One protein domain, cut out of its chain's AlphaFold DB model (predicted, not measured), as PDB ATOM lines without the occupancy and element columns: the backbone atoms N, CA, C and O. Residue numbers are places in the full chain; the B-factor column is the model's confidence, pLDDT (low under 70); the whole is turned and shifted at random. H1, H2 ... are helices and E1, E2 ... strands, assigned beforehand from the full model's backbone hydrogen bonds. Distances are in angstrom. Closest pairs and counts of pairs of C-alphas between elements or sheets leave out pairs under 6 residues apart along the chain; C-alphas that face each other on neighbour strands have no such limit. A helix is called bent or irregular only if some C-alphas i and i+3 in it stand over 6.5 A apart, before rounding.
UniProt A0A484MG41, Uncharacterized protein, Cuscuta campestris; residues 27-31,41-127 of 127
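This is residues 27 to 31 and 41 to 127 of the 127 residues of an uncharacterized protein of Cuscuta campestris (UniProt A0A484MG41). A small twisted sheet of four strands has one long helix, H3, packed over one face and running along the strands, while a second helix, H2, sits off one end of the strands beside the last residues of H3. A short, irregular piece, H1, lies beyond H2, and the long link of residues 101 to 122 makes a wide loop at the other end of the sheet. The printed part has 92 residues with three named helices and four named strands, in the order H1, E1, H2, E2, H3, E3, E4; the sheet is mixed, in the order E1, E2, E4, E3. The class is mixed, helices and strands; the whole is compact, with a radius of gyration of the C-alphas of 13.1 A and spans of 38 by 25 by 23 A.

H1 is residues 27 to 31, from C-alpha 27 at (40.557, 64.868, 90.660); it is irregular, with C-alphas 28 and 31 7.2 A apart. After the cut come E1, residues 42 to 44, and H2, residues 55 to 65, 15.2 A long. E2 is residues 69 to 73, 13.5 A long. H3, residues 76 to 90, is 20.6 A long and begins at C-alpha 76 (25.328, 85.867, 89.690). E3 is residues 96 to 100, 12.0 A long, and E4 is residues 123 to 126, ending at C-alpha 126 (31.420, 77.139, 81.987).

E1 and E2 are parallel at 9 degrees, with N 44 and O 70 2.9 A apart, within hydrogen-bond range. E2 and E4 are antiparallel at 152 degrees, with N 71 and O 125 at 2.8 A. E4 and E3, a hairpin, are antiparallel at 172 degrees, with N 124 and O 99 at 2.8 A. H3 is on the sheet at a height of 9.0 A, two layers with the helix on one face; it lies over E4 and, only just, E2, with 3 of its C-alphas on E2. It runs along the strands, at 11 degrees to E4 on the local plane; Glu 76 and Phe 123 have the closest C-alphas of H3 and E4, 6.3 A apart. E1, H2, E2 form a strand-helix-strand unit, two parallel neighbour strands with a helix between; E2, H3, E3 form a split one, with E4 between its strands. Both crossovers are right-handed. H2 is not on the sheet, but only just, with 4 pairs of C-alphas within 10 A. H3 touches H2 with residues 86 to 90 alone, at a steep tilt of 59 degrees, the same way; their closest C-alphas, of Lys 63 and Thr 90, are 6.3 A apart. H1 and H2 only just touch, with 3 pairs of C-alphas within 8 A, the closest those of His 27 and Thr 58 at 5.0 A. In H2 and H3 every O i to N i+4 pair is within hydrogen-bond range; H1 has 0 of 1, and 0 of 2 O i to N i+3 pairs.

The two C-alphas farthest apart, of Arg 31 and Cys 115, are 40.8 A apart. Residues 32 to 40 are not printed, and C-alphas 31 and 41 are 16.5 A apart across this cut. The link from E3 to E4 is long, 22 residues. The mean pLDDT of the printed part is 93.7, and residue 111 is under 70.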
ATOM      1  N   HIS A  27      39.145  65.006  91.018       97.12
ATOM      2  CA  HIS A  27      40.557  64.868  90.660       97.12
ATOM      3  C   HIS A  27      41.240  63.641  91.275       97.12
ATOM      4  O   HIS A  27      42.100  63.047  90.625       97.12
ATOM      5  N   ASP A  28      40.818  63.208  92.463       97.00
ATOM      6  CA  ASP A  28      41.342  61.996  93.099       97.00
ATOM      7  C   ASP A  28      40.801  60.734  92.424       97.00
ATOM      8  O   ASP A  28      41.502  59.730  92.281       97.00
ATOM      9  N   ARG A  29      39.536  60.777  91.990       95.56
ATOM     10  CA  ARG A  29      38.837  59.618  91.417       95.56
ATOM     11  C   ARG A  29      39.029  59.456  89.918       95.56
ATOM     12  O   ARG A  29      38.812  58.358  89.408       95.56
ATOM     13  N   TYR A  30      39.463  60.501  89.216       95.00
ATOM     14  CA  TYR A  30      39.520  60.514  87.757       95.00
ATOM     15  C   TYR A  30      40.293  59.336  87.165       95.00
ATOM     16  O   TYR A  30      39.819  58.739  86.210       95.00
ATOM     17  N   ARG A  31      41.429  58.942  87.757       93.00
ATOM     18  CA  ARG A  31      42.234  57.805  87.269       93.00
ATOM     19  C   ARG A  31      41.433  56.504  87.184       93.00
ATOM     20  O   ARG A  31      41.663  55.711  86.278       93.00
ATOM     21  N   ILE A  41      31.183  65.472  78.767       96.19
ATOM     22  CA  ILE A  41      30.758  66.693  79.450       96.19
ATOM     23  C   ILE A  41      30.915  66.513  80.960       96.19
ATOM     24  O   ILE A  41      30.756  65.407  81.484       96.19
ATOM     25  N   ILE A  42      31.210  67.606  81.655       97.25
ATOM     26  CA  ILE A  42      31.228  67.680  83.114       97.25
ATOM     27  C   ILE A  42      30.131  68.644  83.551       97.25
ATOM     28  O   ILE A  42      30.019  69.746  83.021       97.25
ATOM     29  N   ILE A  43      29.318  68.221  84.519       97.56
ATOM     30  CA  ILE A  43      28.260  69.045  85.105       97.56
ATOM     31  C   ILE A  43      28.490  69.103  86.611       97.56
ATOM     32  O   ILE A  43      28.578  68.066  87.269       97.56
ATOM     33  N   ALA A  44      28.595  70.314  87.146       97.88
ATOM     34  CA  ALA A  44      28.924  70.572  88.542       97.88
ATOM     35  C   ALA A  44      27.898  71.533  89.166       97.88
ATOM     36  O   ALA A  44      28.088  72.753  89.141       97.88
ATOM     37  N   PRO A  45      26.785  70.996  89.694       97.44
ATOM     38  CA  PRO A  45      25.744  71.803  90.311       97.44
ATOM     39  C   PRO A  45      26.218  72.434  91.627       97.44
ATOM     40  O   PRO A  45      26.869  71.756  92.421       97.44
ATOM     41  N   ASN A  46      25.856  73.697  91.877       96.81
ATOM     42  CA  ASN A  46      26.221  74.468  93.075       96.81
ATOM     43  C   ASN A  46      27.708  74.346  93.419       96.81
ATOM     44  O   ASN A  46      28.077  74.013  94.547       96.81
ATOM     45  N   ALA A  47      28.557  74.551  92.416       97.25
ATOM     46  CA  ALA A  47      29.966  74.219  92.494       97.25
ATOM     47  C   ALA A  47      30.668  74.972  93.634       97.25
ATOM     48  O   ALA A  47      31.493  74.382  94.331       97.25
ATOM     49  N   GLY A  48      30.346  76.252  93.856       96.25
ATOM     50  CA  GLY A  48      31.005  77.054  94.886       96.25
ATOM     51  C   GLY A  48      32.509  77.174  94.633       96.25
ATOM     52  O   GLY A  48      33.307  77.064  95.564       96.25
ATOM     53  N   ILE A  49      32.917  77.346  93.369       97.31
ATOM     54  CA  ILE A  49      34.335  77.349  92.963       97.31
ATOM     55  C   ILE A  49      35.119  78.414  93.724       97.31
ATOM     56  O   ILE A  49      36.196  78.129  94.247       97.31
ATOM     57  N   ALA A  50      34.564  79.621  93.831       95.75
ATOM     58  CA  ALA A  50      35.189  80.704  94.583       95.75
ATOM     59  C   ALA A  50      35.244  80.440  96.102       95.75
ATOM     60  O   ALA A  50      36.105  80.986  96.791       95.75
ATOM     61  N   ALA A  51      34.353  79.594  96.629       95.50
ATOM     62  CA  ALA A  51      34.254  79.308  98.059       95.50
ATOM     63  C   ALA A  51      35.192  78.176  98.515       95.50
ATOM     64  O   ALA A  51      35.696  78.212  99.639       95.50
ATOM     65  N   TYR A  52      35.461  77.179  97.663       97.00
ATOM     66  CA  TYR A  52      36.199  75.976  98.059       97.00
ATOM     67  C   TYR A  52      37.498  75.790  97.275       97.00
ATOM     68  O   TYR A  52      37.507  75.404  96.107       97.00
ATOM     69  N   ARG A  53      38.637  75.931  97.967       95.94
ATOM     70  CA  ARG A  53      39.973  75.715  97.376       95.94
ATOM     71  C   ARG A  53      40.209  74.294  96.854       95.94
ATOM     72  O   ARG A  53      41.094  74.095  96.027       95.94
ATOM     73  N   SER A  54      39.420  73.312  97.288       97.06
ATOM     74  CA  SER A  54      39.458  71.947  96.747       97.06
ATOM     75  C   SER A  54      39.121  71.877  95.252       97.06
ATOM     76  O   SER A  54      39.393  70.860  94.619       97.06
ATOM     77  N   TRP A  55      38.565  72.940  94.659       97.75
ATOM     78  CA  TRP A  55      38.361  73.026  93.213       97.75
ATOM     79  C   TRP A  55      39.643  73.194  92.406       97.75
ATOM     80  O   TRP A  55      39.656  72.771  91.255       97.75
ATOM     81  N   LEU A  56      40.719  73.754  92.972       97.06
ATOM     82  CA  LEU A  56      41.930  74.078  92.206       97.06
ATOM     83  C   LEU A  56      42.489  72.858  91.444       97.06
ATOM     84  O   LEU A  56      42.621  72.945  90.222       97.06
ATOM     85  N   PRO A  57      42.727  71.691  92.083       97.94
ATOM     86  CA  PRO A  57      43.204  70.513  91.356       97.94
ATOM     87  C   PRO A  57      42.176  69.962  90.357       97.94
ATOM     88  O   PRO A  57      42.550  69.407  89.325       97.94
ATOM     89  N   THR A  58      40.875  70.125  90.631       97.62
ATOM     90  CA  THR A  58      39.804  69.737  89.698       97.62
ATOM     91  C   THR A  58      39.833  70.593  88.434       97.62
ATOM     92  O   THR A  58      39.736  70.047  87.341       97.62
ATOM     93  N   LEU A  59      40.000  71.911  88.553       97.12
ATOM     94  CA  LEU A  59      40.049  72.825  87.408       97.12
ATOM     95  C   LEU A  59      41.275  72.570  86.522       97.12
ATOM     96  O   LEU A  59      41.144  72.511  85.299       97.12
ATOM     97  N   GLU A  60      42.441  72.329  87.129       97.00
ATOM     98  CA  GLU A  60      43.653  71.927  86.398       97.00
ATOM     99  C   GLU A  60      43.450  70.612  85.638       97.00
ATOM    100  O   GLU A  60      43.847  70.473  84.475       97.00
ATOM    101  N   LEU A  61      42.780  69.643  86.268       97.25
ATOM    102  CA  LEU A  61      42.430  68.393  85.609       97.25
ATOM    103  C   LEU A  61      41.476  68.624  84.430       97.25
ATOM    104  O   LEU A  61      41.744  68.102  83.349       97.25
ATOM    105  N   ILE A  62      40.398  69.397  84.611       96.00
ATOM    106  CA  ILE A  62      39.417  69.696  83.553       96.00
ATOM    107  C   ILE A  62      40.118  70.328  82.345       96.00
ATOM    108  O   ILE A  62      39.955  69.852  81.219       96.00
ATOM    109  N   LYS A  63      40.988  71.318  82.580       94.81
ATOM    110  CA  LYS A  63      41.823  71.930  81.536       94.81
ATOM    111  C   LYS A  63      42.675  70.897  80.800       94.81
ATOM    112  O   LYS A  63      42.758  70.925  79.572       94.81
ATOM    113  N   LYS A  64      43.315  69.978  81.530       95.12
ATOM    114  CA  LYS A  64      44.178  68.942  80.943       95.12
ATOM    115  C   LYS A  64      43.400  67.975  80.050       95.12
ATOM    116  O   LYS A  64      43.907  67.599  78.994       95.12
ATOM    117  N   ILE A  65      42.205  67.564  80.471       95.12
ATOM    118  CA  ILE A  65      41.387  66.583  79.738       95.12
ATOM    119  C   ILE A  65      40.537  67.229  78.639       95.12
ATOM    120  O   ILE A  65      40.013  66.509  77.796       95.12
ATOM    121  N   LYS A  66      40.445  68.568  78.622       93.00
ATOM    122  CA  LYS A  66      39.756  69.373  77.600       93.00
ATOM    123  C   LYS A  66      38.282  68.997  77.410       93.00
ATOM    124  O   LYS A  66      37.746  69.120  76.311       93.00
ATOM    125  N   ALA A  67      37.643  68.515  78.473       92.00
ATOM    126  CA  ALA A  67      36.215  68.244  78.474       92.00
ATOM    127  C   ALA A  67      35.456  69.550  78.762       92.00
ATOM    128  O   ALA A  67      35.834  70.238  79.715       92.00
ATOM    129  N   PRO A  68      34.389  69.871  78.007       95.75
ATOM    130  CA  PRO A  68      33.500  70.975  78.347       95.75
ATOM    131  C   PRO A  68      32.939  70.793  79.757       95.75
ATOM    132  O   PRO A  68      32.474  69.698  80.107       95.75
ATOM    133  N   ALA A  69      32.966  71.852  80.558       97.19
ATOM    134  CA  ALA A  69      32.478  71.824  81.927       97.19
ATOM    135  C   ALA A  69      31.478  72.951  82.174       97.19
ATOM    136  O   ALA A  69      31.798  74.130  82.034       97.19
ATOM    137  N   ILE A  70      30.268  72.566  82.580       98.00
ATOM    138  CA  ILE A  70      29.199  73.477  82.974       98.00
ATOM    139  C   ILE A  70      29.025  73.403  84.487       98.00
ATOM    140  O   ILE A  70      28.823  72.336  85.072       98.00
ATOM    141  N   PHE A  71      29.076  74.562  85.116       98.19
ATOM    142  CA  PHE A  71      28.906  74.756  86.544       98.19
ATOM    143  C   PHE A  71      27.609  75.510  86.796       98.19
ATOM    144  O   PHE A  71      27.105  76.216  85.919       98.19
ATOM    145  N   SER A  72      27.089  75.397  88.013       98.12
ATOM    146  CA  SER A  72      26.071  76.320  88.497       98.12
ATOM    147  C   SER A  72      26.398  76.863  89.881       98.12
ATOM    148  O   SER A  72      27.161  76.248  90.627       98.12
ATOM    149  N   ASP A  73      25.822  78.016  90.222       96.88
ATOM    150  CA  ASP A  73      25.916  78.602  91.561       96.88
ATOM    151  C   ASP A  73      24.621  79.326  91.969       96.88
ATOM    152  O   ASP A  73      23.675  79.457  91.179       96.88
ATOM    153  N   TYR A  74      24.566  79.767  93.226       95.00
ATOM    154  CA  TYR A  74      23.364  80.301  93.864       95.00
ATOM    155  C   TYR A  74      22.956  81.694  93.383       95.00
ATOM    156  O   TYR A  74      21.765  82.017  93.369       95.00
ATOM    157  N   CYS A  75      23.927  82.523  93.007       93.44
ATOM    158  CA  CYS A  75      23.725  83.896  92.557       93.44
ATOM    159  C   CYS A  75      24.759  84.283  91.493       93.44
ATOM    160  O   CYS A  75      25.802  83.645  91.350       93.44
ATOM    161  N   GLU A  76      24.469  85.356  90.761       94.56
ATOM    162  CA  GLU A  76      25.328  85.867  89.690       94.56
ATOM    163  C   GLU A  76      26.713  86.292  90.204       94.56
ATOM    164  O   GLU A  76      27.723  86.000  89.569       94.56
ATOM    165  N   GLU A  77      26.786  86.900  91.393       94.44
ATOM    166  CA  GLU A  77      28.053  87.302  92.019       94.44
ATOM    167  C   GLU A  77      28.983  86.102  92.260       94.44
ATOM    168  O   GLU A  77      30.164  86.147  91.903       94.44
ATOM    169  N   ALA A  78      28.451  84.999  92.800       94.94
ATOM    170  CA  ALA A  78      29.220  83.775  93.014       94.94
ATOM    171  C   ALA A  78      29.746  83.200  91.689       94.94
ATOM    172  O   ALA A  78      30.888  82.733  91.625       94.94
ATOM    173  N   CYS A  79      28.962  83.296  90.611       96.25
ATOM    174  CA  CYS A  79      29.410  82.925  89.271       96.25
ATOM    175  C   CYS A  79      30.528  83.846  88.757       96.25
ATOM    176  O   CYS A  79      31.525  83.343  88.246       96.25
ATOM    177  N   CYS A  80      30.422  85.168  88.928       96.12
ATOM    178  CA  CYS A  80      31.459  86.127  88.520       96.12
ATOM    179  C   CYS A  80      32.800  85.865  89.221       96.12
ATOM    180  O   CYS A  80      33.858  85.822  88.579       96.12
ATOM    181  N   LEU A  81      32.760  85.627  90.534       96.69
ATOM    182  CA  LEU A  81      33.944  85.251  91.309       96.69
ATOM    183  C   LEU A  81      34.503  83.902  90.837       96.69
ATOM    184  O   LEU A  81      35.708  83.766  90.632       96.69
ATOM    185  N   SER A  82      33.628  82.925  90.590       97.06
ATOM    186  CA  SER A  82      34.019  81.602  90.098       97.06
ATOM    187  C   SER A  82      34.674  81.661  88.715       97.06
ATOM    188  O   SER A  82      35.697  81.011  88.512       97.06
ATOM    189  N   MET A  83      34.161  82.476  87.789       96.69
ATOM    190  CA  MET A  83      34.786  82.721  86.483       96.69
ATOM    191  C   MET A  83      36.187  83.316  86.629       96.69
ATOM    192  O   MET A  83      37.113  82.866  85.961       96.69
ATOM    193  N   SER A  84      36.371  84.257  87.557       96.19
ATOM    194  CA  SER A  84      37.688  84.846  87.840       96.19
ATOM    195  C   SER A  84      38.678  83.802  88.378       96.19
ATOM    196  O   SER A  84      39.840  83.765  87.959       96.19
ATOM    197  N   CYS A  85      38.226  82.913  89.273       96.38
ATOM    198  CA  CYS A  85      39.026  81.784  89.760       96.38
ATOM    199  C   CYS A  85      39.395  80.823  88.626       96.38
ATOM    200  O   CYS A  85      40.553  80.425  88.519       96.38
ATOM    201  N   ILE A  86      38.430  80.483  87.769       96.38
ATOM    202  CA  ILE A  86      38.645  79.646  86.590       96.38
ATOM    203  C   ILE A  86      39.717  80.267  85.698       96.38
ATOM    204  O   ILE A  86      40.723  79.605  85.472       96.38
ATOM    205  N   SER A  87      39.565  81.523  85.266       96.00
ATOM    206  CA  SER A  87      40.550  82.196  84.407       96.00
ATOM    207  C   SER A  87      41.940  82.220  85.032       96.00
ATOM    208  O   SER A  87      42.933  82.006  84.341       96.00
ATOM    209  N   SER A  88      42.022  82.434  86.347       95.94
ATOM    210  CA  SER A  88      43.299  82.475  87.070       95.94
ATOM    211  C   SER A  88      44.006  81.118  87.097       95.94
ATOM    212  O   SER A  88      45.226  81.062  86.969       95.94
ATOM    213  N   VAL A  89      43.256  80.025  87.261       95.75
ATOM    214  CA  VAL A  89      43.807  78.660  87.308       95.75
ATOM    215  C   VAL A  89      44.088  78.147  85.896       95.75
ATOM    216  O   VAL A  89      45.159  77.625  85.598       95.75
ATOM    217  N   THR A  90      43.138  78.317  84.980       93.62
ATOM    218  CA  THR A  90      43.242  77.740  83.643       93.62
ATOM    219  C   THR A  90      44.054  78.607  82.683       93.62
ATOM    220  O   THR A  90      44.555  78.084  81.686       93.62
ATOM    221  N   GLY A  91      44.239  79.898  82.964       94.06
ATOM    222  CA  GLY A  91      44.839  80.849  82.026       94.06
ATOM    223  C   GLY A  91      44.021  81.003  80.740       94.06
ATOM    224  O   GLY A  91      44.586  81.280  79.686       94.06
ATOM    225  N   SER A  92      42.719  80.717  80.786       88.38
ATOM    226  CA  SER A  92      41.806  80.778  79.643       88.38
ATOM    227  C   SER A  92      40.483  81.389  80.074       88.38
ATOM    228  O   SER A  92      40.013  81.127  81.180       88.38
ATOM    229  N   ASP A  93      39.884  82.182  79.194       88.25
ATOM    230  CA  ASP A  93      38.589  82.790  79.472       88.25
ATOM    231  C   ASP A  93      37.462  81.745  79.438       88.25
ATOM    232  O   ASP A  93      37.532  80.793  78.650       88.25
ATOM    233  N   PRO A  94      36.415  81.901  80.270       89.06
ATOM    234  CA  PRO A  94      35.245  81.041  80.230       89.06
ATOM    235  C   PRO A  94      34.582  81.047  78.854       89.06
ATOM    236  O   PRO A  94      34.305  82.105  78.289       89.06
ATOM    237  N   SER A  95      34.320  79.857  78.312       92.88
ATOM    238  CA  SER A  95      33.726  79.684  76.983       92.88
ATOM    239  C   SER A  95      32.198  79.783  76.999       92.88
ATOM    240  O   SER A  95      31.582  80.050  75.965       92.88
ATOM    241  N   PHE A  96      31.577  79.601  78.169       95.94
ATOM    242  CA  PHE A  96      30.133  79.655  78.354       95.94
ATOM    243  C   PHE A  96      29.771  80.764  79.356       95.94
ATOM    244  O   PHE A  96      30.134  80.664  80.536       95.94
ATOM    245  N   PRO A  97      29.066  81.824  78.913       96.44
ATOM    246  CA  PRO A  97      28.788  82.989  79.742       96.44
ATOM    247  C   PRO A  97      27.781  82.674  80.850       96.44
ATOM    248  O   PRO A  97      27.001  81.722  80.752       96.44
ATOM    249  N   ILE A  98      27.768  83.526  81.879       97.62
ATOM    250  CA  ILE A  98      26.771  83.446  82.946       97.62
ATOM    251  C   ILE A  98      25.378  83.646  82.356       97.62
ATOM    252  O   ILE A  98      25.110  84.640  81.682       97.62
ATOM    253  N   GLN A  99      24.475  82.713  82.640       97.31
ATOM    254  CA  GLN A  99      23.068  82.832  82.282       97.31
ATOM    255  C   GLN A  99      22.170  82.168  83.318       97.31
ATOM    256  O   GLN A  99      22.581  81.249  84.025       97.31
ATOM    257  N   LEU A 100      20.921  82.617  83.403       96.56
ATOM    258  CA  LEU A 100      19.944  82.025  84.307       96.56
ATOM    259  C   LEU A 100      19.648  80.576  83.897       96.56
ATOM    260  O   LEU A 100      19.316  80.305  82.744       96.56
ATOM    261  N   ASN A 101      19.710  79.646  84.847       97.00
ATOM    262  CA  ASN A 101      19.325  78.262  84.615       97.00
ATOM    263  C   ASN A 101      17.785  78.158  84.551       97.00
ATOM    264  O   ASN A 101      17.109  78.431  85.558       97.00
ATOM    265  N   PRO A 102      17.195  77.730  83.418       95.69
ATOM    266  CA  PRO A 102      15.749  77.529  83.322       95.69
ATOM    267  C   PRO A 102      15.253  76.387  84.224       95.69
ATOM    268  O   PRO A 102      14.073  76.351  84.558       95.69
ATOM    269  N   PHE A 103      16.151  75.500  84.662       95.56
ATOM    270  CA  PHE A 103      15.870  74.371  85.552       95.56
ATOM    271  C   PHE A 103      16.329  74.611  87.000       95.56
ATOM    272  O   PHE A 103      16.482  73.655  87.763       95.56
ATOM    273  N   ARG A 104      16.592  75.868  87.396       94.19
ATOM    274  CA  ARG A 104      16.936  76.193  88.792       94.19
ATOM    275  C   ARG A 104      15.805  75.839  89.751       94.19
ATOM    276  O   ARG A 104      14.635  75.802  89.367       94.19
ATOM    277  N   GLN A 105      16.150  75.666  91.023       92.56
ATOM    278  CA  GLN A 105      15.153  75.497  92.074       92.56
ATOM    279  C   GLN A 105      14.174  76.690  92.082       92.56
ATOM    280  O   GLN A 105      14.621  77.836  92.155       92.56
ATOM    281  N   PRO A 106      12.847  76.452  92.048       89.31
ATOM    282  CA  PRO A 106      11.864  77.536  92.014       89.31
ATOM    283  C   PRO A 106      11.781  78.289  93.345       89.31
ATOM    284  O   PRO A 106      11.507  79.485  93.367       89.31
ATOM    285  N   LEU A 107      12.048  77.598  94.455       90.62
ATOM    286  CA  LEU A 107      12.066  78.186  95.787       90.62
ATOM    287  C   LEU A 107      13.378  78.935  96.016       90.62
ATOM    288  O   LEU A 107      14.459  78.397  95.751       90.62
ATOM    289  N   ALA A 108      13.270  80.170  96.499       87.12
ATOM    290  CA  ALA A 108      14.426  80.924  96.954       87.12
ATOM    291  C   ALA A 108      15.039  80.242  98.184       87.12
ATOM    292  O   ALA A 108      14.349  79.590  98.968       87.12
ATOM    293  N   VAL A 109      16.350  80.374  98.326       84.38
ATOM    294  CA  VAL A 109      17.066  79.996  99.540       84.38
ATOM    295  C   VAL A 109      16.929  81.159 100.512       84.38
ATOM    296  O   VAL A 109      17.501  82.227 100.290       84.38
ATOM    297  N   GLU A 110      16.125  80.955 101.552       78.31
ATOM    298  CA  GLU A 110      15.981  81.916 102.646       78.31
ATOM    299  C   GLU A 110      17.257  81.948 103.509       78.31
ATOM    300  O   GLU A 110      18.076  81.030 103.452       78.31
ATOM    301  N   ASP A 111      17.462  83.038 104.255       68.31
ATOM    302  CA  ASP A 111      18.643  83.268 105.108       68.31
ATOM    303  C   ASP A 111      20.005  83.257 104.386       68.31
ATOM    304  O   ASP A 111      21.057  82.972 104.966       68.31
ATOM    305  N   SER A 112      20.013  83.632 103.106       70.31
ATOM    306  CA  SER A 112      21.250  83.930 102.385       70.31
ATOM    307  C   SER A 112      22.003  85.088 103.052       70.31
ATOM    308  O   SER A 112      21.485  86.199 103.170       70.31
ATOM    309  N   ALA A 113      23.273  84.858 103.405       75.12
ATOM    310  CA  ALA A 113      24.168  85.895 103.928       75.12
ATOM    311  C   ALA A 113      24.408  87.055 102.940       75.12
ATOM    312  O   ALA A 113      24.923  88.100 103.330       75.12
ATOM    313  N   LEU A 114      24.064  86.866 101.663       72.62
ATOM    314  CA  LEU A 114      24.375  87.800 100.585       72.62
ATOM    315  C   LEU A 114      23.307  88.893 100.411       72.62
ATOM    316  O   LEU A 114      23.496  89.780  99.587       72.62
ATOM    317  N   CYS A 115      22.195  88.858 101.162       80.50
ATOM    318  CA  CYS A 115      21.088  89.827 101.062       80.50
ATOM    319  C   CYS A 115      20.570  90.057  99.620       80.50
ATOM    320  O   CYS A 115      19.967  91.089  99.326       80.50
ATOM    321  N   ILE A 116      20.790  89.090  98.726       82.44
ATOM    322  CA  ILE A 116      20.339  89.072  97.332       82.44
ATOM    323  C   ILE A 116      19.560  87.778  97.069       82.44
ATOM    324  O   ILE A 116      19.790  86.780  97.761       82.44
ATOM    325  N   PRO A 117      18.650  87.752  96.075       81.25
ATOM    326  CA  PRO A 117      17.939  86.533  95.710       81.25
ATOM    327  C   PRO A 117      18.906  85.406  95.329       81.25
ATOM    328  O   PRO A 117      19.704  85.535  94.399       81.25
ATOM    329  N   CYS A 118      18.799  84.281  96.032       89.38
ATOM    330  CA  CYS A 118      19.601  83.087  95.799       89.38
ATOM    331  C   CYS A 118      18.683  81.893  95.546       89.38
ATOM    332  O   CYS A 118      17.700  81.697  96.258       89.38
ATOM    333  N   HIS A 119      19.018  81.066  94.562       93.94
ATOM    334  CA  HIS A 119      18.319  79.807  94.295       93.94
ATOM    335  C   HIS A 119      19.337  78.683  94.147       93.94
ATOM    336  O   HIS A 119      20.417  78.891  93.609       93.94
ATOM    337  N   SER A 120      19.005  77.465  94.567       94.62
ATOM    338  CA  SER A 120      19.853  76.315  94.238       94.62
ATOM    339  C   SER A 120      19.915  76.135  92.714       94.62
ATOM    340  O   SER A 120      18.882  76.153  92.035       94.62
ATOM    341  N   ASN A 121      21.124  75.973  92.175       96.12
ATOM    342  CA  ASN A 121      21.431  75.886  90.748       96.12
ATOM    343  C   ASN A 121      20.943  77.094  89.932       96.12
ATOM    344  O   ASN A 121      20.458  76.903  88.817       96.12
ATOM    345  N   CYS A 122      21.020  78.311  90.482       96.44
ATOM    346  CA  CYS A 122      20.399  79.508  89.906       96.44
ATOM    347  C   CYS A 122      20.967  79.902  88.543       96.44
ATOM    348  O   CYS A 122      20.206  80.074  87.590       96.44
ATOM    349  N   PHE A 123      22.286  80.029  88.443       97.50
ATOM    350  CA  PHE A 123      22.977  80.508  87.246       97.50
ATOM    351  C   PHE A 123      23.928  79.439  86.720       97.50
ATOM    352  O   PHE A 123      24.532  78.731  87.517       97.50
ATOM    353  N   LEU A 124      24.048  79.322  85.397       98.12
ATOM    354  CA  LEU A 124      24.992  78.452  84.692       98.12
ATOM    355  C   LEU A 124      26.174  79.267  84.168       98.12
ATOM    356  O   LEU A 124      25.971  80.389  83.719       98.12
ATOM    357  N   PHE A 125      27.369  78.683  84.163       98.00
ATOM    358  CA  PHE A 125      28.597  79.230  83.566       98.00
ATOM    359  C   PHE A 125      29.555  78.076  83.221       98.00
ATOM    360  O   PHE A 125      29.360  76.965  83.717       98.00
ATOM    361  N   GLY A 126      30.576  78.276  82.383       96.31
ATOM    362  CA  GLY A 126      31.420  77.139  81.987       96.31
ATOM    363  C   GLY A 126      32.670  77.438  81.168       96.31
ATOM    364  O   GLY A 126      32.891  78.566  80.724       96.31
ATOM    365  N   ILE A 127      33.476  76.385  80.984       93.50
ATOM    366  CA  ILE A 127      34.702  76.346  80.167       93.50
ATOM    367  C   ILE A 127      34.655  75.261  79.104       93.50
ATOM    368  O   ILE A 127      34.027  74.206  79.350       93.50
TER     369      ILE A 127